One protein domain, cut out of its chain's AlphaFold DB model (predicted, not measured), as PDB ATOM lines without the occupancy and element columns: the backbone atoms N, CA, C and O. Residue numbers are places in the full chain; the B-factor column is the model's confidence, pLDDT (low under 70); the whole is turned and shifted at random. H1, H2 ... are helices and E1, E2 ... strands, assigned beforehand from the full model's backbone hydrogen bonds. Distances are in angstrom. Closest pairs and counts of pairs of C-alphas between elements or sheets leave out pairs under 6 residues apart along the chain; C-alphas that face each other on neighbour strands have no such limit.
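What this domain is: This is residues 2 to 166 and 284 to 301 of the 620 residues of the protein "AraC family transcriptional regulator" of Emergencia timonensis (UniProt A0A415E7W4). A strongly twisted sheet, whose long strands E1, E2 and E5 bend sharply, has the helical hairpin of H2 and H3 packed on it, chiefly through H2, with the short helix H4 next to H2. A small hairpin, E6 and E7, sits by the edge strand E3. The 183 printed residues include four named helices and eight named strands: along the chain come the strands E1 to E5, then the helices H1 to H3, then the strands E6 and E7, and after the cut E8 and H4; in the large, branched sheet E1 is the antiparallel neighbour of E5 and of E8, and E2 that of E3, of E4 and of E5. The class is mixed, helices and strands; the whole is compact, with a radius of gyration of the C-alphas of 15.4 A and spans of 43 by 36 by 35 A.

How they stand to each other: Start at E2, residues 32 to 46: E3, residues 49 to 54, and E4, residues 58 to 61, lie on one side of it, and E5, residues 67 to 83, on the other side. Look for N 44 and O 51, 2.9 A, in the hairpin E2 and E3; N 35 and O 59, 2.8 A, between E2 and E4; N 34 and O 81, 2.8 A, between E2 and E5. E1, residues 14 to 27, is E5's other neighbour, with N 17 and O 80 at 2.8 A. E8, residues 288 to 291, is antiparallel to E1, with N 20 and O 290 at 2.9 A. H2, residues 110 to 128, is on this sheet at a height of 9.5 A and runs across the strands; its closest C-alphas to E1 are those of Leu 123 and Ile 16, 7.9 A. H3, residues 133 to 151, only grazes the sheet; it touches H2 at a shallow tilt of 15 degrees, opposite ways, closest at the C-alphas of Ile 122 and Cys 137, 5.0 A. H4, residues 294 to 301, touches residues 120 to 128 of H2 alone, closest at the C-alphas of Leu 120 and Ile 301, 6.1 A. H1, residues 85 to 88, is close to H3 but not clearly touching, with the C-alphas of Phe 88 and Val 142 7.7 A apart. In the hairpin of E6, residues 156 to 158, and E7, residues 161 to 163, N 158 and O 161 are 3.0 A apart; the closest C-alphas of E7 and E3 are those of Val 161 and Cys 49, 5.4 A. In H2, H3 and H4 every O i to N i+4 pair is within hydrogen-bond range; H1 is too short for one.

Where its parts are: Find C-alpha 14 at (30.097, -34.882, -5.438), where E1 begins its 19.0 A. E1 bends by 126 degrees at residue 22, E2 by 157 degrees at residue 43 and E5 by 164 degrees at residue 80. H2 spans 26.7 A from C-alpha 110 at (45.552, -45.899, -21.559), and H3 26.4 A; H4 ends at C-alpha 301, (41.502, -48.842, -3.716).

The domain as a whole: The farthest C-alphas, of Phe 131 and Gly 159, are 46.8 A apart. Residues 167 to 283 are not printed, and C-alphas 166 and 284 are 43.1 A apart across the cut. H1 to H2 is a long link of 21 residues. Mean pLDDT of the printed part is 89.4; residues 106 to 107, 156, 160 and 166 are under 70.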
ATOM      1  N   LEU A   2      10.067 -43.086  -9.529       90.44
ATOM      2  CA  LEU A   2      11.082 -43.426 -10.531       90.44
ATOM      3  C   LEU A   2      12.226 -42.400 -10.527       90.44
ATOM      4  O   LEU A   2      13.388 -42.767 -10.682       90.44
ATOM      5  N   PHE A   3      11.895 -41.128 -10.303       94.06
ATOM      6  CA  PHE A   3      12.878 -40.067 -10.146       94.06
ATOM      7  C   PHE A   3      13.584 -40.136  -8.784       94.06
ATOM      8  O   PHE A   3      12.953 -40.046  -7.726       94.06
ATOM      9  N   GLU A   4      14.909 -40.247  -8.811       91.81
ATOM     10  CA  GLU A   4      15.762 -40.154  -7.633       91.81
ATOM     11  C   GLU A   4      16.287 -38.727  -7.462       91.81
ATOM     12  O   GLU A   4      17.086 -38.226  -8.255       91.81
ATOM     13  N   LYS A   5      15.869 -38.080  -6.371       88.69
ATOM     14  CA  LYS A   5      16.398 -36.773  -5.987       88.69
ATOM     15  C   LYS A   5      17.777 -36.933  -5.344       88.69
ATOM     16  O   LYS A   5      17.893 -37.508  -4.263       88.69
ATOM     17  N   ILE A   6      18.798 -36.368  -5.980       88.06
ATOM     18  CA  ILE A   6      20.163 -36.314  -5.445       88.06
ATOM     19  C   ILE A   6      20.318 -35.042  -4.605       88.06
ATOM     20  O   ILE A   6      19.859 -33.969  -4.997       88.06
ATOM     21  N   THR A   7      20.940 -35.165  -3.430       88.38
ATOM     22  CA  THR A   7      21.251 -34.026  -2.554       88.38
ATOM     23  C   THR A   7      22.760 -33.946  -2.361       88.38
ATOM     24  O   THR A   7      23.381 -34.925  -1.955       88.38
ATOM     25  N   TYR A   8      23.332 -32.782  -2.654       92.31
ATOM     26  CA  TYR A   8      24.747 -32.476  -2.448       92.31
ATOM     27  C   TYR A   8      24.915 -31.650  -1.171       92.31
ATOM     28  O   TYR A   8      23.997 -30.926  -0.786       92.31
ATOM     29  N   GLN A   9      26.069 -31.760  -0.513       87.00
ATOM     30  CA  GLN A   9      26.404 -30.879   0.612       87.00
ATOM     31  C   GLN A   9      26.787 -29.492   0.075       87.00
ATOM     32  O   GLN A   9      27.330 -29.401  -1.026       87.00
ATOM     33  N   ASP A  10      26.540 -28.431   0.850       76.56
ATOM     34  CA  ASP A  10      26.722 -27.035   0.407       76.56
ATOM     35  C   ASP A  10      28.138 -26.728  -0.125       76.56
ATOM     36  O   ASP A  10      28.306 -25.908  -1.024       76.56
ATOM     37  N   ASP A  11      29.153 -27.425   0.385       87.00
ATOM     38  CA  ASP A  11      30.574 -27.278   0.052       87.00
ATOM     39  C   ASP A  11      31.160 -28.496  -0.691       87.00
ATOM     40  O   ASP A  11      32.381 -28.605  -0.828       87.00
ATOM     41  N   PHE A  12      30.326 -29.440  -1.153       94.81
ATOM     42  CA  PHE A  12      30.813 -30.643  -1.829       94.81
ATOM     43  C   PHE A  12      29.915 -31.085  -3.000       94.81
ATOM     44  O   PHE A  12      28.874 -31.712  -2.784       94.81
ATOM     45  N   PRO A  13      30.323 -30.827  -4.260       96.06
ATOM     46  CA  PRO A  13      29.504 -31.065  -5.453       96.06
ATOM     47  C   PRO A  13      29.524 -32.522  -5.946       96.06
ATOM     48  O   PRO A  13      29.187 -32.791  -7.101       96.06
ATOM     49  N   ILE A  14      29.947 -33.465  -5.103       97.19
ATOM     50  CA  ILE A  14      30.097 -34.882  -5.438       97.19
ATOM     51  C   ILE A  14      29.394 -35.708  -4.358       97.19
ATOM     52  O   ILE A  14      29.583 -35.478  -3.165       97.19
ATOM     53  N   ASN A  15      28.591 -36.687  -4.767       96.06
ATOM     54  CA  ASN A  15      27.975 -37.663  -3.874       96.06
ATOM     55  C   ASN A  15      28.560 -39.050  -4.166       96.06
ATOM     56  O   ASN A  15      28.568 -39.478  -5.317       96.06
ATOM     57  N   ILE A  16      29.070 -39.742  -3.144       96.44
ATOM     58  CA  ILE A  16      29.755 -41.035  -3.289       96.44
ATOM     59  C   ILE A  16      29.115 -42.055  -2.353       96.44
ATOM     60  O   ILE A  16      28.951 -41.812  -1.161       96.44
ATOM     61  N   THR A  17      28.793 -43.227  -2.892       96.12
ATOM     62  CA  THR A  17      28.350 -44.403  -2.136       96.12
ATOM     63  C   THR A  17      29.179 -45.607  -2.561       96.12
ATOM     64  O   THR A  17      29.263 -45.903  -3.748       96.12
ATOM     65  N   ILE A  18      29.790 -46.311  -1.607       97.38
ATOM     66  CA  ILE A  18      30.565 -47.531  -1.867       97.38
ATOM     67  C   ILE A  18      29.912 -48.669  -1.093       97.38
ATOM     68  O   ILE A  18      29.848 -48.631   0.137       97.38
ATOM     69  N   ALA A  19      29.392 -49.657  -1.814       97.31
ATOM     70  CA  ALA A  19      28.551 -50.692  -1.230       97.31
ATOM     71  C   ALA A  19      28.677 -52.024  -1.972       97.31
ATOM     72  O   ALA A  19      29.116 -52.089  -3.123       97.31
ATOM     73  N   ASN A  20      28.256 -53.089  -1.296       97.62
ATOM     74  CA  ASN A  20      27.878 -54.332  -1.947       97.62
ATOM     75  C   ASN A  20      26.422 -54.193  -2.416       97.62
ATOM     76  O   ASN A  20      25.551 -53.768  -1.653       97.62
ATOM     77  N   ILE A  21      26.183 -54.496  -3.686       97.56
ATOM     78  CA  ILE A  21      24.888 -54.367  -4.342       97.56
ATOM     79  C   ILE A  21      24.207 -55.734  -4.324       97.56
ATOM     80  O   ILE A  21      24.679 -56.660  -4.990       97.56
ATOM     81  N   ASP A  22      23.083 -55.850  -3.613       96.19
ATOM     82  CA  ASP A  22      22.129 -56.937  -3.866       96.19
ATOM     83  C   ASP A  22      21.182 -56.506  -4.993       96.19
ATOM     84  O   ASP A  22      21.111 -57.144  -6.045       96.19
ATOM     85  N   GLU A  23      20.521 -55.362  -4.794       96.56
ATOM     86  CA  GLU A  23      19.622 -54.738  -5.759       96.56
ATOM     87  C   GLU A  23      19.560 -53.223  -5.537       96.56
ATOM     88  O   GLU A  23      19.327 -52.738  -4.430       96.56
ATOM     89  N   TYR A  24      19.723 -52.465  -6.613       96.62
ATOM     90  CA  TYR A  24      19.387 -51.053  -6.698       96.62
ATOM     91  C   TYR A  24      18.270 -50.914  -7.745       96.62
ATOM     92  O   TYR A  24      18.586 -50.955  -8.937       96.62
ATOM     93  N   PRO A  25      16.994 -50.799  -7.320       96.94
ATOM     94  CA  PRO A  25      15.810 -50.858  -8.182       96.94
ATOM     95  C   PRO A  25      15.793 -49.818  -9.302       96.94
ATOM     96  O   PRO A  25      16.584 -48.876  -9.296       96.94
ATOM     97  N   LEU A  26      14.857 -49.950 -10.247       96.12
ATOM     98  CA  LEU A  26      14.772 -49.045 -11.398       96.12
ATOM     99  C   LEU A  26      14.510 -47.601 -10.974       96.12
ATOM    100  O   LEU A  26      13.531 -47.311 -10.284       96.12
ATOM    101  N   HIS A  27      15.376 -46.700 -11.425       95.69
ATOM    102  CA  HIS A  27      15.271 -45.261 -11.210       95.69
ATOM    103  C   HIS A  27      15.977 -44.495 -12.335       95.69
ATOM    104  O   HIS A  27      16.679 -45.077 -13.161       95.69
ATOM    105  N   TYR A  28      15.804 -43.179 -12.354       94.94
ATOM    106  CA  TYR A  28      16.671 -42.261 -13.091       94.94
ATOM    107  C   TYR A  28      16.950 -41.019 -12.243       94.94
ATOM    108  O   TYR A  28      16.241 -40.723 -11.281       94.94
ATOM    109  N   HIS A  29      17.974 -40.271 -12.629       93.69
ATOM    110  CA  HIS A  29      18.327 -38.972 -12.063       93.69
ATOM    111  C   HIS A  29      18.803 -38.042 -13.185       93.69
ATOM    112  O   HIS A  29      18.958 -38.481 -14.321       93.69
ATOM    113  N   GLN A  30      19.010 -36.758 -12.892       90.69
ATOM    114  CA  GLN A  30      19.428 -35.759 -13.892       90.69
ATOM    115  C   GLN A  30      20.947 -35.644 -14.027       90.69
ATOM    116  O   GLN A  30      21.454 -35.368 -15.106       90.69
ATOM    117  N   ASP A  31      21.667 -35.860 -12.931       93.12
ATOM    118  CA  ASP A  31      23.111 -35.678 -12.886       93.12
ATOM    119  C   ASP A  31      23.877 -36.875 -13.458       93.12
ATOM    120  O   ASP A  31      23.367 -37.996 -13.508       93.12
ATOM    121  N   ILE A  32      25.131 -36.649 -13.850       93.44
ATOM    122  CA  ILE A  32      26.018 -37.714 -14.330       93.44
ATOM    123  C   ILE A  32      26.400 -38.623 -13.156       93.44
ATOM    124  O   ILE A  32      26.775 -38.143 -12.080       93.44
ATOM    125  N   LYS A  33      26.354 -39.941 -13.383       95.69
ATOM    126  CA  LYS A  33      26.755 -40.967 -12.409       95.69
ATOM    127  C   LYS A  33      27.770 -41.930 -12.999       95.69
ATOM    128  O   LYS A  33      27.558 -42.502 -14.065       95.69
ATOM    129  N   PHE A  34      28.837 -42.167 -12.253       97.38
ATOM    130  CA  PHE A  34      29.787 -43.242 -12.485       97.38
ATOM    131  C   PHE A  34      29.395 -44.462 -11.653       97.38
ATOM    132  O   PHE A  34      29.118 -44.352 -10.456       97.38
ATOM    133  N   VAL A  35      29.412 -45.627 -12.290       97.69
ATOM    134  CA  VAL A  35      29.334 -46.943 -11.662       97.69
ATOM    135  C   VAL A  35      30.683 -47.610 -11.886       97.69
ATOM    136  O   VAL A  35      31.025 -47.934 -13.019       97.69
ATOM    137  N   TYR A  36      31.458 -47.785 -10.819       97.50
ATOM    138  CA  TYR A  36      32.785 -48.390 -10.878       97.50
ATOM    139  C   TYR A  36      32.821 -49.659 -10.024       97.50
ATOM    140  O   TYR A  36      32.658 -49.607  -8.804       97.50
ATOM    141  N   VAL A  37      33.032 -50.807 -10.666       96.94
ATOM    142  CA  VAL A  37      33.186 -52.101  -9.993       96.94
ATOM    143  C   VAL A  37      34.620 -52.243  -9.469       96.94
ATOM    144  O   VAL A  37      35.549 -52.529 -10.222       96.94
ATOM    145  N   LEU A  38      34.803 -52.047  -8.162       95.62
ATOM    146  CA  LEU A  38      36.099 -52.168  -7.480       95.62
ATOM    147  C   LEU A  38      36.498 -53.624  -7.220       95.62
ATOM    148  O   LEU A  38      37.680 -53.918  -7.079       95.62
ATOM    149  N   LYS A  39      35.516 -54.523  -7.099       95.50
ATOM    150  CA  LYS A  39      35.739 -55.964  -6.951       95.50
ATOM    151  C   LYS A  39      34.553 -56.744  -7.496       95.50
ATOM    152  O   LYS A  39      33.412 -56.353  -7.241       95.50
ATOM    153  N   GLY A  40      34.820 -57.872  -8.151       95.44
ATOM    154  CA  GLY A  40      33.785 -58.829  -8.544       95.44
ATOM    155  C   GLY A  40      32.979 -58.408  -9.772       95.44
ATOM    156  O   GLY A  40      33.560 -57.973 -10.761       95.44
ATOM    157  N   GLU A  41      31.656 -58.585  -9.758       96.81
ATOM    158  CA  GLU A  41      30.804 -58.243 -10.908       96.81
ATOM    159  C   GLU A  41      29.359 -57.894 -10.510       96.81
ATOM    160  O   GLU A  41      28.840 -58.378  -9.503       96.81
ATOM    161  N   VAL A  42      28.691 -57.083 -11.335       97.69
ATOM    162  CA  VAL A  42      27.270 -56.717 -11.193       97.69
ATOM    163  C   VAL A  42      26.577 -56.645 -12.552       97.69
ATOM    164  O   VAL A  42      27.210 -56.419 -13.583       97.69
ATOM    165  N   ARG A  43      25.250 -56.807 -12.566       97.62
ATOM    166  CA  ARG A  43      24.423 -56.558 -13.754       97.62
ATOM    167  C   ARG A  43      23.857 -55.150 -13.702       97.62
ATOM    168  O   ARG A  43      23.260 -54.770 -12.699       97.62
ATOM    169  N   LEU A  44      23.998 -54.417 -14.798       96.88
ATOM    170  CA  LEU A  44      23.422 -53.090 -14.998       96.88
ATOM    171  C   LEU A  44      22.411 -53.156 -16.148       96.88
ATOM    172  O   LEU A  44      22.782 -53.542 -17.256       96.88
ATOM    173  N   LYS A  45      21.164 -52.732 -15.923       94.69
ATOM    174  CA  LYS A  45      20.271 -52.302 -17.016       94.69
ATOM    175  C   LYS A  45      20.417 -50.794 -17.164       94.69
ATOM    176  O   LYS A  45      20.333 -50.097 -16.158       94.69
ATOM    177  N   ASN A  46      20.584 -50.298 -18.386       93.31
ATOM    178  CA  ASN A  46      20.530 -48.867 -18.698       93.31
ATOM    179  C   ASN A  46      19.756 -48.679 -20.006       93.31
ATOM    180  O   ASN A  46      20.194 -49.162 -21.054       93.31
ATOM    181  N   GLY A  47      18.586 -48.043 -19.933       90.38
ATOM    182  CA  GLY A  47      17.632 -48.020 -21.040       90.38
ATOM    183  C   GLY A  47      17.224 -49.443 -21.436       90.38
ATOM    184  O   GLY A  47      16.867 -50.265 -20.583       90.38
ATOM    185  N   TYR A  48      17.334 -49.764 -22.727       88.81
ATOM    186  CA  TYR A  48      17.066 -51.109 -23.252       88.81
ATOM    187  C   TYR A  48      18.271 -52.070 -23.162       88.81
ATOM    188  O   TYR A  48      18.116 -53.271 -23.399       88.81
ATOM    189  N   CYS A  49      19.461 -51.564 -22.822       90.88
ATOM    190  CA  CYS A  49      20.703 -52.333 -22.808       90.88
ATOM    191  C   CYS A  49      20.939 -53.018 -21.455       90.88
ATOM    192  O   CYS A  49      20.629 -52.467 -20.394       90.88
ATOM    193  N   TYR A  50      21.568 -54.195 -21.500       91.88
ATOM    194  CA  TYR A  50      21.993 -54.953 -20.322       91.88
ATOM    195  C   TYR A  50      23.497 -55.199 -20.378       91.88
ATOM    196  O   TYR A  50      24.014 -55.712 -21.370       91.88
ATOM    197  N   TYR A  51      24.182 -54.878 -19.287       93.88
ATOM    198  CA  TYR A  51      25.627 -54.993 -19.139       93.88
ATOM    199  C   TYR A  51      25.944 -55.920 -17.967       93.88
ATOM    200  O   TYR A  51      25.256 -55.909 -16.945       93.88
ATOM    201  N   THR A  52      27.006 -56.711 -18.100       94.56
ATOM    202  CA  THR A  52      27.644 -57.385 -16.962       94.56
ATOM    203  C   THR A  52      28.970 -56.688 -16.725       94.56
ATOM    204  O   THR A  52      29.923 -56.930 -17.462       94.56
ATOM    205  N   LEU A  53      28.994 -55.795 -15.741       95.00
ATOM    206  CA  LEU A  53      30.180 -55.028 -15.383       95.00
ATOM    207  C   LEU A  53      31.057 -55.879 -14.469       95.00
ATOM    208  O   LEU A  53      30.575 -56.404 -13.461       95.00
ATOM    209  N   LYS A  54      32.328 -56.016 -14.826       94.56
ATOM    210  CA  LYS A  54      33.340 -56.772 -14.087       94.56
ATOM    211  C   LYS A  54      34.291 -55.831 -13.362       94.56
ATOM    212  O   LYS A  54      34.305 -54.630 -13.599       94.56
ATOM    213  N   GLU A  55      35.099 -56.394 -12.477       94.00
ATOM    214  CA  GLU A  55      36.161 -55.691 -11.765       94.00
ATOM    215  C   GLU A  55      37.025 -54.849 -12.713       94.00
ATOM    216  O   GLU A  55      37.545 -55.353 -13.708       94.00
ATOM    217  N   GLY A  56      37.157 -53.558 -12.403       91.81
ATOM    218  CA  GLY A  56      37.855 -52.586 -13.245       91.81
ATOM    219  C   GLY A  56      36.958 -51.830 -14.233       91.81
ATOM    220  O   GLY A  56      37.383 -50.790 -14.743       91.81
ATOM    221  N   ASP A  57      35.732 -52.288 -14.490       93.75
ATOM    222  CA  ASP A  57      34.828 -51.605 -15.416       93.75
ATOM    223  C   ASP A  57      34.270 -50.320 -14.800       93.75
ATOM    224  O   ASP A  57      33.829 -50.281 -13.645       93.75
ATOM    225  N   ILE A  58      34.250 -49.270 -15.623       95.25
ATOM    226  CA  ILE A  58      33.574 -48.008 -15.342       95.25
ATOM    227  C   ILE A  58      32.433 -47.865 -16.339       95.25
ATOM    228  O   ILE A  58      32.627 -48.000 -17.547       95.25
ATOM    229  N   PHE A  59      31.252 -47.545 -15.827       95.38
ATOM    230  CA  PHE A  59      30.103 -47.162 -16.627       95.38
ATOM    231  C   PHE A  59      29.658 -45.750 -16.255       95.38
ATOM    232  O   PHE A  59      29.563 -45.413 -15.075       95.38
ATOM    233  N   THR A  60      29.342 -44.934 -17.257       94.31
ATOM    234  CA  THR A  60      28.793 -43.588 -17.077       94.31
ATOM    235  C   THR A  60      27.338 -43.572 -17.520       94.31
ATOM    236  O   THR A  60      27.025 -43.854 -18.677       94.31
ATOM    237  N   ASN A  61      26.461 -43.222 -16.586       91.06
ATOM    238  CA  ASN A  61      25.080 -42.852 -16.854       91.06
ATOM    239  C   ASN A  61      25.031 -41.329 -17.041       91.06
ATOM    240  O   ASN A  61      25.507 -40.584 -16.178       91.06
ATOM    241  N   ALA A  62      24.501 -40.879 -18.178       83.81
ATOM    242  CA  ALA A  62      24.525 -39.473 -18.587       83.81
ATOM    243  C   ALA A  62      23.376 -38.636 -17.983       83.81
ATOM    244  O   ALA A  62      23.190 -37.485 -18.365       83.81
ATOM    245  N   GLY A  63      22.616 -39.205 -17.042       83.44
ATOM    246  CA  GLY A  63      21.349 -38.646 -16.585       83.44
ATOM    247  C   GLY A  63      20.206 -38.979 -17.547       83.44
ATOM    248  O   GLY A  63      20.422 -39.375 -18.686       83.44
ATOM    249  N   HIS A  64      18.965 -38.861 -17.069       87.62
ATOM    250  CA  HIS A  64      17.735 -39.119 -17.834       87.62
ATOM    251  C   HIS A  64      17.632 -40.519 -18.463       87.62
ATOM    252  O   HIS A  64      16.869 -40.743 -19.395       87.62
ATOM    253  N   GLU A  65      18.350 -41.487 -17.900       90.31
ATOM    254  CA  GLU A  65      18.361 -42.874 -18.349       90.31
ATOM    255  C   GLU A  65      17.840 -43.770 -17.231       90.31
ATOM    256  O   GLU A  65      18.377 -43.768 -16.116       90.31
ATOM    257  N   VAL A  66      16.794 -44.545 -17.525       94.69
ATOM    258  CA  VAL A  66      16.233 -45.496 -16.564       94.69
ATOM    259  C   VAL A  66      17.197 -46.664 -16.393       94.69
ATOM    260  O   VAL A  66      17.493 -47.392 -17.346       94.69
ATOM    261  N   HIS A  67      17.664 -46.871 -15.165       95.94
ATOM    262  CA  HIS A  67      18.677 -47.869 -14.862       95.94
ATOM    263  C   HIS A  67      18.454 -48.580 -13.530       95.94
ATOM    264  O   HIS A  67      17.768 -48.079 -12.638       95.94
ATOM    265  N   ASN A  68      19.032 -49.775 -13.406       96.94
ATOM    266  CA  ASN A  68      19.086 -50.543 -12.162       96.94
ATOM    267  C   ASN A  68      20.409 -51.310 -12.054       96.94
ATOM    268  O   ASN A  68      21.078 -51.551 -13.059       96.94
ATOM    269  N   LEU A  69      20.768 -51.722 -10.839       97.81
ATOM    270  CA  LEU A  69      21.891 -52.628 -10.595       97.81
ATOM    271  C   LEU A  69      21.400 -53.855  -9.835       97.81
ATOM    272  O   LEU A  69      20.625 -53.725  -8.894       97.81
ATOM    273  N   THR A  70      21.855 -55.042 -10.216       97.62
ATOM    274  CA  THR A  70      21.505 -56.297  -9.534       97.62
ATOM    275  C   THR A  70      22.733 -57.179  -9.362       97.62
ATOM    276  O   THR A  70      23.644 -57.185 -10.199       97.62
ATOM    277  N   SER A  71      22.762 -57.934  -8.267       96.06
ATOM    278  CA  SER A  71      23.797 -58.932  -8.013       96.06
ATOM    279  C   SER A  71      23.754 -60.056  -9.051       96.06
ATOM    280  O   SER A  71      22.688 -60.489  -9.495       96.06
ATOM    281  N   THR A  72      24.922 -60.585  -9.415       94.69
ATOM    282  CA  THR A  72      25.026 -61.840 -10.180       94.69
ATOM    283  C   THR A  72      25.015 -63.082  -9.285       94.69
ATOM    284  O   THR A  72      25.094 -64.199  -9.796       94.69
ATOM    285  N   GLY A  73      24.958 -62.898  -7.961       91.00
ATOM    286  CA  GLY A  73      25.204 -63.937  -6.960       91.00
ATOM    287  C   GLY A  73      26.681 -64.091  -6.568       91.00
ATOM    288  O   GLY A  73      26.981 -64.884  -5.679       91.00
ATOM    289  N   LYS A  74      27.606 -63.346  -7.194       91.69
ATOM    290  CA  LYS A  74      29.033 -63.305  -6.819       91.69
ATOM    291  C   LYS A  74      29.344 -62.138  -5.868       91.69
ATOM    292  O   LYS A  74      28.538 -61.220  -5.712       91.69
ATOM    293  N   ASP A  75      30.528 -62.175  -5.242       91.94
ATOM    294  CA  ASP A  75      31.052 -61.045  -4.454       91.94
ATOM    295  C   ASP A  75      31.096 -59.792  -5.336       91.94
ATOM    296  O   ASP A  75      31.414 -59.884  -6.523       91.94
ATOM    297  N   ASN A  76      30.761 -58.635  -4.770       96.75
ATOM    298  CA  ASN A  76      30.822 -57.376  -5.495       96.75
ATOM    299  C   ASN A  76      31.062 -56.194  -4.553       96.75
ATOM    300  O   ASN A  76      30.551 -56.147  -3.432       96.75
ATOM    301  N   VAL A  77      31.856 -55.241  -5.023       97.56
ATOM    302  CA  VAL A  77      32.073 -53.949  -4.371       97.56
ATOM    303  C   VAL A  77      31.990 -52.884  -5.449       97.56
ATOM    304  O   VAL A  77      32.811 -52.872  -6.364       97.56
ATOM    305  N   VAL A  78      31.001 -52.000  -5.347       98.12
ATOM    306  CA  VAL A  78      30.716 -50.990  -6.369       98.12
ATOM    307  C   VAL A  78      30.759 -49.602  -5.751       98.12
ATOM    308  O   VAL A  78      30.124 -49.344  -4.727       98.12
ATOM    309  N   ALA A  79      31.505 -48.706  -6.389       98.12
ATOM    310  CA  ALA A  79      31.489 -47.282  -6.112       98.12
ATOM    311  C   ALA A  79      30.520 -46.581  -7.074       98.12
ATOM    312  O   ALA A  79      30.653 -46.659  -8.295       98.12
ATOM    313  N   LEU A  80      29.540 -45.892  -6.500       97.44
ATOM    314  CA  LEU A  80      28.549 -45.072  -7.179       97.44
ATOM    315  C   LEU A  80      28.889 -43.613  -6.892       97.44
ATOM    316  O   LEU A  80      28.831 -43.185  -5.741       97.44
ATOM    317  N   MET A  81      29.269 -42.862  -7.920       97.38
ATOM    318  CA  MET A  81      29.700 -41.471  -7.781       97.38
ATOM    319  C   MET A  81      28.855 -40.575  -8.675       97.38
ATOM    320  O   MET A  81      28.862 -40.739  -9.888       97.38
ATOM    321  N   GLN A  82      28.138 -39.628  -8.085       96.12
ATOM    322  CA  GLN A  82      27.300 -38.652  -8.779       96.12
ATOM    323  C   GLN A  82      27.937 -37.267  -8.684       96.12
ATOM    324  O   GLN A  82      28.453 -36.901  -7.626       96.12
ATOM    325  N   ILE A  83      27.855 -36.477  -9.753       95.88
ATOM    326  CA  ILE A  83      28.433 -35.126  -9.802       95.88
ATOM    327  C   ILE A  83      27.377 -34.075 -10.101       95.88
ATOM    328  O   ILE A  83      26.562 -34.256 -10.995       95.88
ATOM    329  N   SER A  84      27.407 -32.965  -9.367       95.00
ATOM    330  CA  SER A  84      26.475 -31.860  -9.576       95.00
ATOM    331  C   SER A  84      26.762 -31.187 -10.915       95.00
ATOM    332  O   SER A  84      27.695 -30.385 -11.035       95.00
ATOM    333  N   THR A  85      25.950 -31.491 -11.926       91.88
ATOM    334  CA  THR A  85      26.075 -30.869 -13.253       91.88
ATOM    335  C   THR A  85      25.960 -29.355 -13.134       91.88
ATOM    336  O   THR A  85      26.774 -28.633 -13.701       91.88
ATOM    337  N   ARG A  86      25.050 -28.866 -12.280       91.69
ATOM    338  CA  ARG A  86      24.892 -27.439 -11.971       91.69
ATOM    339  C   ARG A  86      26.181 -26.791 -11.464       91.69
ATOM    340  O   ARG A  86      26.506 -25.694 -11.910       91.69
ATOM    341  N   HIS A  87      26.887 -27.428 -10.528       94.00
ATOM    342  CA  HIS A  87      28.132 -26.876  -9.993       94.00
ATOM    343  C   HIS A  87      29.226 -26.859 -11.060       94.00
ATOM    344  O   HIS A  87      29.882 -25.841 -11.247       94.00
ATOM    345  N   PHE A  88      29.428 -27.964 -11.779       94.75
ATOM    346  CA  PHE A  88      30.525 -28.060 -12.743       94.75
ATOM    347  C   PHE A  88      30.247 -27.335 -14.069       94.75
ATOM    348  O   PHE A  88      31.198 -26.992 -14.771       94.75
ATOM    349  N   SER A  89      28.989 -26.999 -14.384       92.19
ATOM    350  CA  SER A  89      28.639 -26.204 -15.568       92.19
ATOM    351  C   SER A  89      29.246 -24.799 -15.586       92.19
ATOM    352  O   SER A  89      29.361 -24.211 -16.657       92.19
ATOM    353  N   GLN A  90      29.688 -24.268 -14.441       91.75
ATOM    354  CA  GLN A  90      30.443 -23.010 -14.406       91.75
ATOM    355  C   GLN A  90      31.830 -23.129 -15.068       91.75
ATOM    356  O   GLN A  90      32.359 -22.141 -15.568       91.75
ATOM    357  N   TYR A  91      32.407 -24.336 -15.078       91.25
ATOM    358  CA  TYR A  91      33.689 -24.645 -15.718       91.25
ATOM    359  C   TYR A  91      33.490 -25.281 -17.100       91.25
ATOM    360  O   TYR A  91      34.285 -25.046 -18.004       91.25
ATOM    361  N   PHE A  92      32.413 -26.059 -17.258       91.00
ATOM    362  CA  PHE A  92      32.078 -26.816 -18.467       91.00
ATOM    363  C   PHE A  92      30.629 -26.518 -18.896       91.00
ATOM    364  O   PHE A  92      29.713 -27.273 -18.553       91.00
ATOM    365  N   PRO A  93      30.374 -25.420 -19.632       87.69
ATOM    366  CA  PRO A  93      29.015 -24.941 -19.915       87.69
ATOM    367  C   PRO A  93      28.091 -25.955 -20.605       87.69
ATOM    368  O   PRO A  93      26.871 -25.883 -20.464       87.69
ATOM    369  N   THR A  94      28.657 -26.908 -21.341       82.88
ATOM    370  CA  THR A  94      27.932 -27.951 -22.078       82.88
ATOM    371  C   THR A  94      27.655 -29.212 -21.258       82.88
ATOM    372  O   THR A  94      26.891 -30.055 -21.720       82.88
ATOM    373  N   LEU A  95      28.204 -29.346 -20.042       87.19
ATOM    374  CA  LEU A  95      28.189 -30.589 -19.257       87.19
ATOM    375  C   LEU A  95      26.793 -31.190 -19.062       87.19
ATOM    376  O   LEU A  95      26.625 -32.396 -19.186       87.19
ATOM    377  N   SER A  96      25.788 -30.354 -18.796       82.12
ATOM    378  CA  SER A  96      24.396 -30.780 -18.584       82.12
ATOM    379  C   SER A  96      23.719 -31.356 -19.831       82.12
ATOM    380  O   SER A  96      22.629 -31.912 -19.735       82.12
ATOM    381  N   ARG A  97      24.338 -31.198 -21.005       77.00
ATOM    382  CA  ARG A  97      23.840 -31.689 -22.297       77.00
ATOM    383  C   ARG A  97      24.760 -32.730 -22.925       77.00
ATOM    384  O   ARG A  97      24.395 -33.295 -23.948       77.00
ATOM    385  N   SER A  98      25.940 -32.956 -22.356       79.62
ATOM    386  CA  SER A  98      26.926 -33.885 -22.897       79.62
ATOM    387  C   SER A  98      26.575 -35.325 -22.537       79.62
ATOM    388  O   SER A  98      26.381 -35.657 -21.370       79.62
ATOM    389  N   CYS A  99      26.575 -36.209 -23.534       80.94
ATOM    390  CA  CYS A  99      26.452 -37.646 -23.320       80.94
ATOM    391  C   CYS A  99      27.836 -38.306 -23.338       80.94
ATOM    392  O   CYS A  99      28.521 -38.281 -24.362       80.94
ATOM    393  N   TYR A 100      28.233 -38.941 -22.229       87.00
ATOM    394  CA  TYR A 100      29.495 -39.678 -22.139       87.00
ATOM    395  C   TYR A 100      29.269 -41.177 -21.971       87.00
ATOM    396  O   TYR A 100      28.451 -41.605 -21.154       87.00
ATOM    397  N   ARG A 101      30.047 -41.987 -22.694       88.06
ATOM    398  CA  ARG A 101      30.065 -43.448 -22.560       88.06
ATOM    399  C   ARG A 101      31.473 -43.910 -22.248       88.06
ATOM    400  O   ARG A 101      32.392 -43.636 -23.005       88.06
ATOM    401  N   THR A 102      31.628 -44.610 -21.132       90.81
ATOM    402  CA  THR A 102      32.914 -45.142 -20.648       90.81
ATOM    403  C   THR A 102      33.007 -46.657 -20.750       90.81
ATOM    404  O   THR A 102      34.095 -47.203 -20.631       90.81
ATOM    405  N   TYR A 103      31.893 -47.340 -21.020       88.44
ATOM    406  CA  TYR A 103      31.909 -48.775 -21.258       88.44
ATOM    407  C   TYR A 103      32.545 -49.088 -22.618       88.44
ATOM    408  O   TYR A 103      32.211 -48.476 -23.639       88.44
ATOM    409  N   SER A 104      33.463 -50.052 -22.625       79.81
ATOM    410  CA  SER A 104      34.241 -50.461 -23.791       79.81
ATOM    411  C   SER A 104      34.455 -51.970 -23.770       79.81
ATOM    412  O   SER A 104      34.717 -52.549 -22.717       79.81
ATOM    413  N   ASN A 105      34.435 -52.594 -24.949       71.69
ATOM    414  CA  ASN A 105      34.823 -53.997 -25.118       71.69
ATOM    415  C   ASN A 105      36.339 -54.218 -24.905       71.69
ATOM    416  O   ASN A 105      36.776 -55.353 -24.727       71.69
ATOM    417  N   ASN A 106      37.136 -53.142 -24.893       69.81
ATOM    418  CA  ASN A 106      38.557 -53.141 -24.549       69.81
ATOM    419  C   ASN A 106      38.819 -52.170 -23.379       69.81
ATOM    420  O   ASN A 106      39.228 -51.021 -23.600       69.81
ATOM    421  N   PRO A 107      38.550 -52.586 -22.130       67.44
ATOM    422  CA  PRO A 107      38.636 -51.703 -20.977       67.44
ATOM    423  C   PRO A 107      40.080 -51.360 -20.591       67.44
ATOM    424  O   PRO A 107      40.258 -50.415 -19.837       67.44
ATOM    425  N   THR A 108      41.117 -52.039 -21.102       70.69
ATOM    426  CA  THR A 108      42.534 -51.883 -20.690       70.69
ATOM    427  C   THR A 108      43.327 -50.838 -21.488       70.69
ATOM    428  O   THR A 108      44.549 -50.895 -21.579       70.69
ATOM    429  N   SER A 109      42.653 -49.889 -22.138       77.44
ATOM    430  CA  SER A 109      43.340 -48.806 -22.861       77.44
ATOM    431  C   SER A 109      43.892 -47.727 -21.908       77.44
ATOM    432  O   SER A 109      43.282 -47.438 -20.875       77.44
ATOM    433  N   LYS A 110      44.941 -47.004 -22.331       80.62
ATOM    434  CA  LYS A 110      45.552 -45.899 -21.559       80.62
ATOM    435  C   LYS A 110      44.550 -44.838 -21.079       80.62
ATOM    436  O   LYS A 110      44.692 -44.309 -19.978       80.62
ATOM    437  N   LYS A 111      43.531 -44.511 -21.883       85.31
ATOM    438  CA  LYS A 111      42.493 -43.534 -21.506       85.31
ATOM    439  C   LYS A 111      41.600 -44.036 -20.366       85.31
ATOM    440  O   LYS A 111      41.282 -43.265 -19.465       85.31
ATOM    441  N   HIS A 112      41.250 -45.324 -20.370       88.81
ATOM    442  CA  HIS A 112      40.475 -45.953 -19.301       88.81
ATOM    443  C   HIS A 112      41.321 -46.093 -18.033       88.81
ATOM    444  O   HIS A 112      40.813 -45.842 -16.947       88.81
ATOM    445  N   ASP A 113      42.618 -46.392 -18.160       87.94
ATOM    446  CA  ASP A 113      43.537 -46.405 -17.017       87.94
ATOM    447  C   ASP A 113      43.663 -45.023 -16.370       87.94
ATOM    448  O   ASP A 113      43.706 -44.922 -15.147       87.94
ATOM    449  N   SER A 114      43.732 -43.959 -17.177       88.50
ATOM    450  CA  SER A 114      43.756 -42.568 -16.694       88.50
ATOM    451  C   SER A 114      42.473 -42.209 -15.948       88.50
ATOM    452  O   SER A 114      42.518 -41.683 -14.836       88.50
ATOM    453  N   LEU A 115      41.320 -42.582 -16.511       93.75
ATOM    454  CA  LEU A 115      40.030 -42.384 -15.856       93.75
ATOM    455  C   LEU A 115      39.924 -43.182 -14.542       93.75
ATOM    456  O   LEU A 115      39.529 -42.617 -13.523       93.75
ATOM    457  N   ARG A 116      40.319 -44.465 -14.539       94.00
ATOM    458  CA  ARG A 116      40.325 -45.324 -13.340       94.00
ATOM    459  C   ARG A 116      41.176 -44.736 -12.233       94.00
ATOM    460  O   ARG A 116      40.712 -44.671 -11.101       94.00
ATOM    461  N   GLU A 117      42.388 -44.300 -12.545       89.81
ATOM    462  CA  GLU A 117      43.291 -43.704 -11.564       89.81
ATOM    463  C   GLU A 117      42.680 -42.460 -10.912       89.81
ATOM    464  O   GLU A 117      42.630 -42.379  -9.687       89.81
ATOM    465  N   LYS A 118      42.159 -41.520 -11.713       93.00
ATOM    466  CA  LYS A 118      41.550 -40.290 -11.186       93.00
ATOM    467  C   LYS A 118      40.329 -40.586 -10.319       93.00
ATOM    468  O   LYS A 118      40.204 -40.024  -9.233       93.00
ATOM    469  N   LEU A 119      39.469 -41.518 -10.740       97.31
ATOM    470  CA  LEU A 119      38.332 -41.955  -9.926       97.31
ATOM    471  C   LEU A 119      38.789 -42.647  -8.632       97.31
ATOM    472  O   LEU A 119      38.232 -42.361  -7.576       97.31
ATOM    473  N   LEU A 120      39.816 -43.503  -8.671       95.94
ATOM    474  CA  LEU A 120      40.376 -44.145  -7.473       95.94
ATOM    475  C   LEU A 120      40.994 -43.128  -6.506       95.94
ATOM    476  O   LEU A 120      40.799 -43.266  -5.302       95.94
ATOM    477  N   GLN A 121      41.684 -42.097  -7.003       90.38
ATOM    478  CA  GLN A 121      42.212 -41.002  -6.177       90.38
ATOM    479  C   GLN A 121      41.076 -40.254  -5.464       90.38
ATOM    480  O   GLN A 121      41.140 -40.065  -4.250       90.38
ATOM    481  N   ILE A 122      39.993 -39.917  -6.176       96.88
ATOM    482  CA  ILE A 122      38.799 -39.294  -5.574       96.88
ATOM    483  C   ILE A 122      38.197 -40.204  -4.498       96.88
ATOM    484  O   ILE A 122      37.912 -39.752  -3.389       96.88
ATOM    485  N   LEU A 123      38.034 -41.498  -4.794       96.62
ATOM    486  CA  LEU A 123      37.510 -42.466  -3.828       96.62
ATOM    487  C   LEU A 123      38.423 -42.596  -2.600       96.62
ATOM    488  O   LEU A 123      37.913 -42.722  -1.487       96.62
ATOM    489  N   LEU A 124      39.747 -42.534  -2.775       90.56
ATOM    490  CA  LEU A 124      40.719 -42.595  -1.684       90.56
ATOM    491  C   LEU A 124      40.617 -41.362  -0.782       90.56
ATOM    492  O   LEU A 124      40.418 -41.514   0.422       90.56
ATOM    493  N   HIS A 125      40.673 -40.156  -1.357       86.31
ATOM    494  CA  HIS A 125      40.522 -38.904  -0.607       86.31
ATOM    495  C   HIS A 125      39.180 -38.852   0.133       86.31
ATOM    496  O   HIS A 125      39.144 -38.522   1.320       86.31
ATOM    497  N   TYR A 126      38.086 -39.249  -0.527       94.12
ATOM    498  CA  TYR A 126      36.762 -39.314   0.090       94.12
ATOM    499  C   TYR A 126      36.669 -40.351   1.220       94.12
ATOM    500  O   TYR A 126      35.962 -40.121   2.200       94.12
ATOM    501  N   SER A 127      37.369 -41.484   1.100       88.94
ATOM    502  CA  SER A 127      37.350 -42.548   2.115       88.94
ATOM    503  C   SER A 127      38.202 -42.202   3.336       88.94
ATOM    504  O   SER A 127      37.795 -42.503   4.454       88.94
ATOM    505  N   ILE A 128      39.360 -41.559   3.135       82.88
ATOM    506  CA  ILE A 128      40.262 -41.131   4.218       82.88
ATOM    507  C   ILE A 128      39.709 -39.895   4.940       82.88
ATOM    508  O   ILE A 128      39.838 -39.786   6.156       82.88
ATOM    509  N   LYS A 129      39.086 -38.966   4.200       87.19
ATOM    510  CA  LYS A 129      38.594 -37.672   4.709       87.19
ATOM    511  C   LYS A 129      39.667 -36.842   5.430       87.19
ATOM    512  O   LYS A 129      39.394 -36.226   6.457       87.19
ATOM    513  N   SER A 130      40.880 -36.803   4.878       76.06
ATOM    514  CA  SER A 130      41.960 -35.925   5.349       76.06
ATOM    515  C   SER A 130      41.591 -34.441   5.218       76.06
ATOM    516  O   SER A 130      40.603 -34.081   4.571       76.06
ATOM    517  N   PHE A 131      42.408 -33.550   5.788       75.44
ATOM    518  CA  PHE A 131      42.255 -32.108   5.583       75.44
ATOM    519  C   PHE A 131      42.122 -31.776   4.081       75.44
ATOM    520  O   PHE A 131      42.827 -32.351   3.254       75.44
ATOM    521  N   ASN A 132      41.177 -30.896   3.733       84.25
ATOM    522  CA  ASN A 132      40.848 -30.466   2.364       84.25
ATOM    523  C   ASN A 132      40.344 -31.532   1.369       84.25
ATOM    524  O   ASN A 132      40.220 -31.219   0.185       84.25
ATOM    525  N   TYR A 133      39.969 -32.747   1.799       86.06
ATOM    526  CA  TYR A 133      39.552 -33.808   0.861       86.06
ATOM    527  C   TYR A 133      38.446 -33.384  -0.127       86.06
ATOM    528  O   TYR A 133      38.455 -33.828  -1.272       86.06
ATOM    529  N   LYS A 134      37.503 -32.524   0.291       91.50
ATOM    530  CA  LYS A 134      36.418 -32.014  -0.567       91.50
ATOM    531  C   LYS A 134      36.959 -31.205  -1.744       91.50
ATOM    532  O   LYS A 134      36.535 -31.424  -2.879       91.50
ATOM    533  N   SER A 135      37.913 -30.314  -1.476       89.50
ATOM    534  CA  SER A 135      38.581 -29.502  -2.494       89.50
ATOM    535  C   SER A 135      39.393 -30.384  -3.437       89.50
ATOM    536  O   SER A 135      39.197 -30.302  -4.644       89.50
ATOM    537  N   GLU A 136      40.200 -31.304  -2.900       87.25
ATOM    538  CA  GLU A 136      40.994 -32.251  -3.702       87.25
ATOM    539  C   GLU A 136      40.113 -33.106  -4.623       87.25
ATOM    540  O   GLU A 136      40.352 -33.196  -5.827       87.25
ATOM    541  N   CYS A 137      39.026 -33.671  -4.089       93.94
ATOM    542  CA  CYS A 137      38.059 -34.430  -4.881       93.94
ATOM    543  C   CYS A 137      37.419 -33.567  -5.979       93.94
ATOM    544  O   CYS A 137      37.212 -34.045  -7.093       93.94
ATOM    545  N   THR A 138      37.116 -32.301  -5.680       94.38
ATOM    546  CA  THR A 138      36.530 -31.362  -6.648       94.38
ATOM    547  C   THR A 138      37.519 -31.032  -7.768       94.38
ATOM    548  O   THR A 138      37.138 -31.081  -8.938       94.38
ATOM    549  N   TYR A 139      38.793 -30.773  -7.449       90.69
ATOM    550  CA  TYR A 139      39.839 -30.526  -8.448       90.69
ATOM    551  C   TYR A 139      40.107 -31.752  -9.323       90.69
ATOM    552  O   TYR A 139      40.139 -31.642 -10.548       90.69
ATOM    553  N   LEU A 140      40.209 -32.937  -8.720       92.38
ATOM    554  CA  LEU A 140      40.343 -34.184  -9.471       92.38
ATOM    555  C   LEU A 140      39.128 -34.442 -10.370       92.38
ATOM    556  O   LEU A 140      39.286 -34.950 -11.480       92.38
ATOM    557  N   MET A 141      37.921 -34.063  -9.939       97.25
ATOM    558  CA  MET A 141      36.723 -34.209 -10.764       97.25
ATOM    559  C   MET A 141      36.743 -33.296 -11.995       97.25
ATOM    560  O   MET A 141      36.295 -33.703 -13.065       97.25
ATOM    561  N   VAL A 142      37.323 -32.096 -11.891       95.44
ATOM    562  CA  VAL A 142      37.564 -31.238 -13.063       95.44
ATOM    563  C   VAL A 142      38.442 -31.963 -14.088       95.44
ATOM    564  O   VAL A 142      38.147 -31.924 -15.283       95.44
ATOM    565  N   ASP A 143      39.484 -32.670 -13.647       93.06
ATOM    566  CA  ASP A 143      40.328 -33.470 -14.544       93.06
ATOM    567  C   ASP A 143      39.582 -34.673 -15.139       93.06
ATOM    568  O   ASP A 143      39.741 -34.969 -16.325       93.06
ATOM    569  N   VAL A 144      38.724 -35.336 -14.355       96.50
ATOM    570  CA  VAL A 144      37.845 -36.408 -14.849       96.50
ATOM    571  C   VAL A 144      36.929 -35.891 -15.959       96.50
ATOM    572  O   VAL A 144      36.843 -36.522 -17.010       96.50
ATOM    573  N   ILE A 145      36.292 -34.731 -15.780       94.50
ATOM    574  CA  ILE A 145      35.400 -34.149 -16.794       94.50
ATOM    575  C   ILE A 145      36.176 -33.797 -18.072       94.50
ATOM    576  O   ILE A 145      35.721 -34.128 -19.167       94.50
ATOM    577  N   LYS A 146      37.390 -33.237 -17.963       90.56
ATOM    578  CA  LYS A 146      38.262 -33.006 -19.134       90.56
ATOM    579  C   LYS A 146      38.583 -34.301 -19.881       90.56
ATOM    580  O   LYS A 146      38.599 -34.316 -21.112       90.56
ATOM    581  N   LEU A 147      38.847 -35.395 -19.159       91.31
ATOM    582  CA  LEU A 147      39.066 -36.708 -19.776       91.31
ATOM    583  C   LEU A 147      37.807 -37.203 -20.495       91.31
ATOM    584  O   LEU A 147      37.921 -37.738 -21.599       91.31
ATOM    585  N   LEU A 148      36.625 -37.002 -19.905       90.50
ATOM    586  CA  LEU A 148      35.346 -37.346 -20.526       90.50
ATOM    587  C   LEU A 148      35.108 -36.586 -21.833       90.50
ATOM    588  O   LEU A 148      34.834 -37.218 -22.854       90.50
ATOM    589  N   GLU A 149      35.277 -35.261 -21.829       85.06
ATOM    590  CA  GLU A 149      35.151 -34.427 -23.033       85.06
ATOM    591  C   GLU A 149      36.121 -34.841 -24.134       85.06
ATOM    592  O   GLU A 149      35.755 -34.854 -25.308       85.06
ATOM    593  N   LYS A 150      37.345 -35.215 -23.753       83.38
ATOM    594  CA  LYS A 150      38.393 -35.563 -24.708       83.38
ATOM    595  C   LYS A 150      38.227 -36.952 -25.324       83.38
ATOM    596  O   LYS A 150      38.602 -37.138 -26.479       83.38
ATOM    597  N   TYR A 151      37.750 -37.933 -24.558       84.25
ATOM    598  CA  TYR A 151      37.887 -39.344 -24.939       84.25
ATOM    599  C   TYR A 151      36.593 -40.164 -24.929       84.25
ATOM    600  O   TYR A 151      36.579 -41.259 -25.499       84.25
ATOM    601  N   PHE A 152      35.529 -39.677 -24.287       86.25
ATOM    602  CA  PHE A 152      34.343 -40.480 -23.971       86.25
ATOM    603  C   PHE A 152      33.029 -39.862 -24.472       86.25
ATOM    604  O   PHE A 152      31.955 -40.314 -24.090       86.25
ATOM    605  N   ASN A 153      33.098 -38.851 -25.336       79.38
ATOM    606  CA  ASN A 153      31.955 -38.118 -25.896       79.38
ATOM    607  C   ASN A 153      31.346 -38.751 -27.164       79.38
ATOM    608  O   ASN A 153      30.385 -38.217 -27.713       79.38
ATOM    609  N   LEU A 154      31.899 -39.873 -27.639       74.12
ATOM    610  CA  LEU A 154      31.367 -40.639 -28.765       74.12
ATOM    611  C   LEU A 154      30.905 -42.019 -28.347       74.12
ATOM    612  O   LEU A 154      31.539 -42.684 -27.523       74.12
ATOM    613  N   PHE A 155      29.841 -42.472 -29.002       72.62
ATOM    614  CA  PHE A 155      29.329 -43.813 -28.833       72.62
ATOM    615  C   PHE A 155      28.795 -44.406 -30.129       72.62
ATOM    616  O   PHE A 155      28.317 -43.694 -31.012       72.62
ATOM    617  N   ALA A 156      28.861 -45.730 -30.198       68.75
ATOM    618  CA  ALA A 156      28.307 -46.540 -31.269       68.75
ATOM    619  C   ALA A 156      27.464 -47.676 -30.678       68.75
ATOM    620  O   ALA A 156      27.647 -48.085 -29.526       68.75
ATOM    621  N   PHE A 157      26.531 -48.182 -31.479       71.56
ATOM    622  CA  PHE A 157      25.710 -49.331 -31.122       71.56
ATOM    623  C   PHE A 157      26.364 -50.609 -31.651       71.56
ATOM    624  O   PHE A 157      26.409 -50.829 -32.862       71.56
ATOM    625  N   GLU A 158      26.840 -51.465 -30.746       70.06
ATOM    626  CA  GLU A 158      27.382 -52.785 -31.075       70.06
ATOM    627  C   GLU A 158      26.477 -53.874 -30.489       70.06
ATOM    628  O   GLU A 158      26.450 -54.130 -29.285       70.06
ATOM    629  N   GLY A 159      25.684 -54.520 -31.348       71.44
ATOM    630  CA  GLY A 159      24.702 -55.513 -30.912       71.44
ATOM    631  C   GLY A 159      23.637 -54.902 -29.990       71.44
ATOM    632  O   GLY A 159      22.873 -54.036 -30.412       71.44
ATOM    633  N   ASN A 160      23.577 -55.370 -28.739       68.38
ATOM    634  CA  ASN A 160      22.608 -54.924 -27.725       68.38
ATOM    635  C   ASN A 160      23.224 -53.985 -26.669       68.38
ATOM    636  O   ASN A 160      22.648 -53.827 -25.592       68.38
ATOM    637  N   VAL A 161      24.398 -53.409 -26.938       75.81
ATOM    638  CA  VAL A 161      25.081 -52.487 -26.025       75.81
ATOM    639  C   VAL A 161      25.522 -51.217 -26.745       75.81
ATOM    640  O   VAL A 161      25.746 -51.203 -27.956       75.81
ATOM    641  N   VAL A 162      25.647 -50.143 -25.969       77.19
ATOM    642  CA  VAL A 162      26.242 -48.885 -26.416       77.19
ATOM    643  C   VAL A 162      27.666 -48.837 -25.880       77.19
ATOM    644  O   VAL A 162      27.871 -48.951 -24.670       77.19
ATOM    645  N   ILE A 163      28.641 -48.684 -26.771       76.31
ATOM    646  CA  ILE A 163      30.058 -48.644 -26.404       76.31
ATOM    647  C   ILE A 163      30.697 -47.322 -26.816       76.31
ATOM    648  O   ILE A 163      30.239 -46.656 -27.745       76.31
ATOM    649  N   ASN A 164      31.789 -46.962 -26.149       79.12
ATOM    650  CA  ASN A 164      32.683 -45.921 -26.635       79.12
ATOM    651  C   ASN A 164      33.467 -46.415 -27.861       79.12
ATOM    652  O   ASN A 164      34.100 -47.467 -27.799       79.12
ATOM    653  N   PHE A 165      33.462 -45.641 -28.948       70.56
ATOM    654  CA  PHE A 165      34.226 -45.937 -30.164       70.56
ATOM    655  C   PHE A 165      35.255 -44.833 -30.444       70.56
ATOM    656  O   PHE A 165      35.006 -43.657 -30.175       70.56
ATOM    657  N   GLU A 166      36.421 -45.211 -30.974       63.81
ATOM    658  CA  GLU A 166      37.515 -44.288 -31.285       63.81
ATOM    659  C   GLU A 166      37.487 -43.863 -32.754       63.81
ATOM    660  O   GLU A 166      37.569 -44.692 -33.654       63.81
ATOM    661  N   LEU A 284       8.141 -48.882  -0.729       87.00
ATOM    662  CA  LEU A 284       7.814 -50.305  -0.598       87.00
ATOM    663  C   LEU A 284       8.839 -51.228  -1.278       87.00
ATOM    664  O   LEU A 284       8.854 -52.425  -1.013       87.00
ATOM    665  N   HIS A 285       9.686 -50.678  -2.148       91.00
ATOM    666  CA  HIS A 285      10.753 -51.391  -2.846       91.00
ATOM    667  C   HIS A 285      12.044 -50.550  -2.794       91.00
ATOM    668  O   HIS A 285      12.433 -49.934  -3.797       91.00
ATOM    669  N   PRO A 286      12.670 -50.433  -1.605       91.81
ATOM    670  CA  PRO A 286      13.918 -49.700  -1.441       91.81
ATOM    671  C   PRO A 286      15.094 -50.487  -2.031       91.81
ATOM    672  O   PRO A 286      15.021 -51.696  -2.229       91.81
ATOM    673  N   GLY A 287      16.209 -49.799  -2.287       91.56
ATOM    674  CA  GLY A 287      17.448 -50.475  -2.675       91.56
ATOM    675  C   GLY A 287      18.111 -51.191  -1.502       91.56
ATOM    676  O   GLY A 287      18.175 -50.648  -0.401       91.56
ATOM    677  N   SER A 288      18.649 -52.381  -1.763       94.81
ATOM    678  CA  SER A 288      19.490 -53.141  -0.840       94.81
ATOM    679  C   SER A 288      20.963 -52.933  -1.199       94.81
ATOM    680  O   SER A 288      21.551 -53.639  -2.025       94.81
ATOM    681  N   LEU A 289      21.537 -51.903  -0.576       95.25
ATOM    682  CA  LEU A 289      22.939 -51.503  -0.683       95.25
ATOM    683  C   LEU A 289      23.602 -51.745   0.676       95.25
ATOM    684  O   LEU A 289      23.339 -51.021   1.637       95.25
ATOM    685  N   LYS A 290      24.454 -52.764   0.778       95.06
ATOM    686  CA  LYS A 290      25.128 -53.109   2.035       95.06
ATOM    687  C   LYS A 290      26.410 -52.281   2.184       95.06
ATOM    688  O   LYS A 290      27.289 -52.382   1.321       95.06
ATOM    689  N   PRO A 291      26.556 -51.476   3.252       92.69
ATOM    690  CA  PRO A 291      27.749 -50.665   3.453       92.69
ATOM    691  C   PRO A 291      28.977 -51.551   3.673       92.69
ATOM    692  O   PRO A 291      28.888 -52.657   4.209       92.69
ATOM    693  N   ILE A 292      30.140 -51.046   3.271       91.75
ATOM    694  CA  ILE A 292      31.416 -51.748   3.406       91.75
ATOM    695  C   ILE A 292      32.296 -50.991   4.410       91.75
ATOM    696  O   ILE A 292      32.333 -49.760   4.365       91.75
ATOM    697  N   PRO A 293      33.027 -51.687   5.304       90.38
ATOM    698  CA  PRO A 293      33.960 -51.033   6.215       90.38
ATOM    699  C   PRO A 293      35.004 -50.194   5.469       90.38
ATOM    700  O   PRO A 293      35.618 -50.671   4.511       90.38
ATOM    701  N   VAL A 294      35.257 -48.975   5.953       84.94
ATOM    702  CA  VAL A 294      36.173 -48.006   5.321       84.94
ATOM    703  C   VAL A 294      37.569 -48.595   5.092       84.94
ATOM    704  O   VAL A 294      38.124 -48.444   4.009       84.94
ATOM    705  N   ASN A 295      38.104 -49.370   6.039       75.06
ATOM    706  CA  ASN A 295      39.417 -50.013   5.885       75.06
ATOM    707  C   ASN A 295      39.460 -50.993   4.702       75.06
ATOM    708  O   ASN A 295      40.445 -51.035   3.968       75.06
ATOM    709  N   ARG A 296      38.375 -51.748   4.466       86.00
ATOM    710  CA  ARG A 296      38.271 -52.654   3.311       86.00
ATOM    711  C   ARG A 296      38.197 -51.864   2.004       86.00
ATOM    712  O   ARG A 296      38.796 -52.288   1.021       86.00
ATOM    713  N   ILE A 297      37.500 -50.728   2.002       83.94
ATOM    714  CA  ILE A 297      37.432 -49.817   0.851       83.94
ATOM    715  C   ILE A 297      38.828 -49.271   0.522       83.94
ATOM    716  O   ILE A 297      39.288 -49.425  -0.606       83.94
ATOM    717  N   ILE A 298      39.526 -48.700   1.510       75.62
ATOM    718  CA  ILE A 298      40.875 -48.137   1.339       75.62
ATOM    719  C   ILE A 298      41.850 -49.208   0.841       75.62
ATOM    720  O   ILE A 298      42.612 -48.951  -0.088       75.62
ATOM    721  N   MET A 299      41.802 -50.417   1.409       76.38
ATOM    722  CA  MET A 299      42.640 -51.537   0.977       76.38
ATOM    723  C   MET A 299      42.384 -51.917  -0.487       76.38
ATOM    724  O   MET A 299      43.337 -52.059  -1.249       76.38
ATOM    725  N   LEU A 300      41.117 -52.050  -0.903       80.62
ATOM    726  CA  LEU A 300      40.776 -52.348  -2.299       80.62
ATOM    727  C   LEU A 300      41.292 -51.254  -3.237       80.62
ATOM    728  O   LEU A 300      41.975 -51.566  -4.206       80.62
ATOM    729  N   ILE A 301      41.049 -49.981  -2.906       85.62
ATOM    730  CA  ILE A 301      41.502 -48.842  -3.716       85.62
ATOM    731  C   ILE A 301      43.031 -48.822  -3.845       85.62
ATOM    732  O   ILE A 301      43.542 -48.693  -4.957       85.62
TER     733      ILE A 301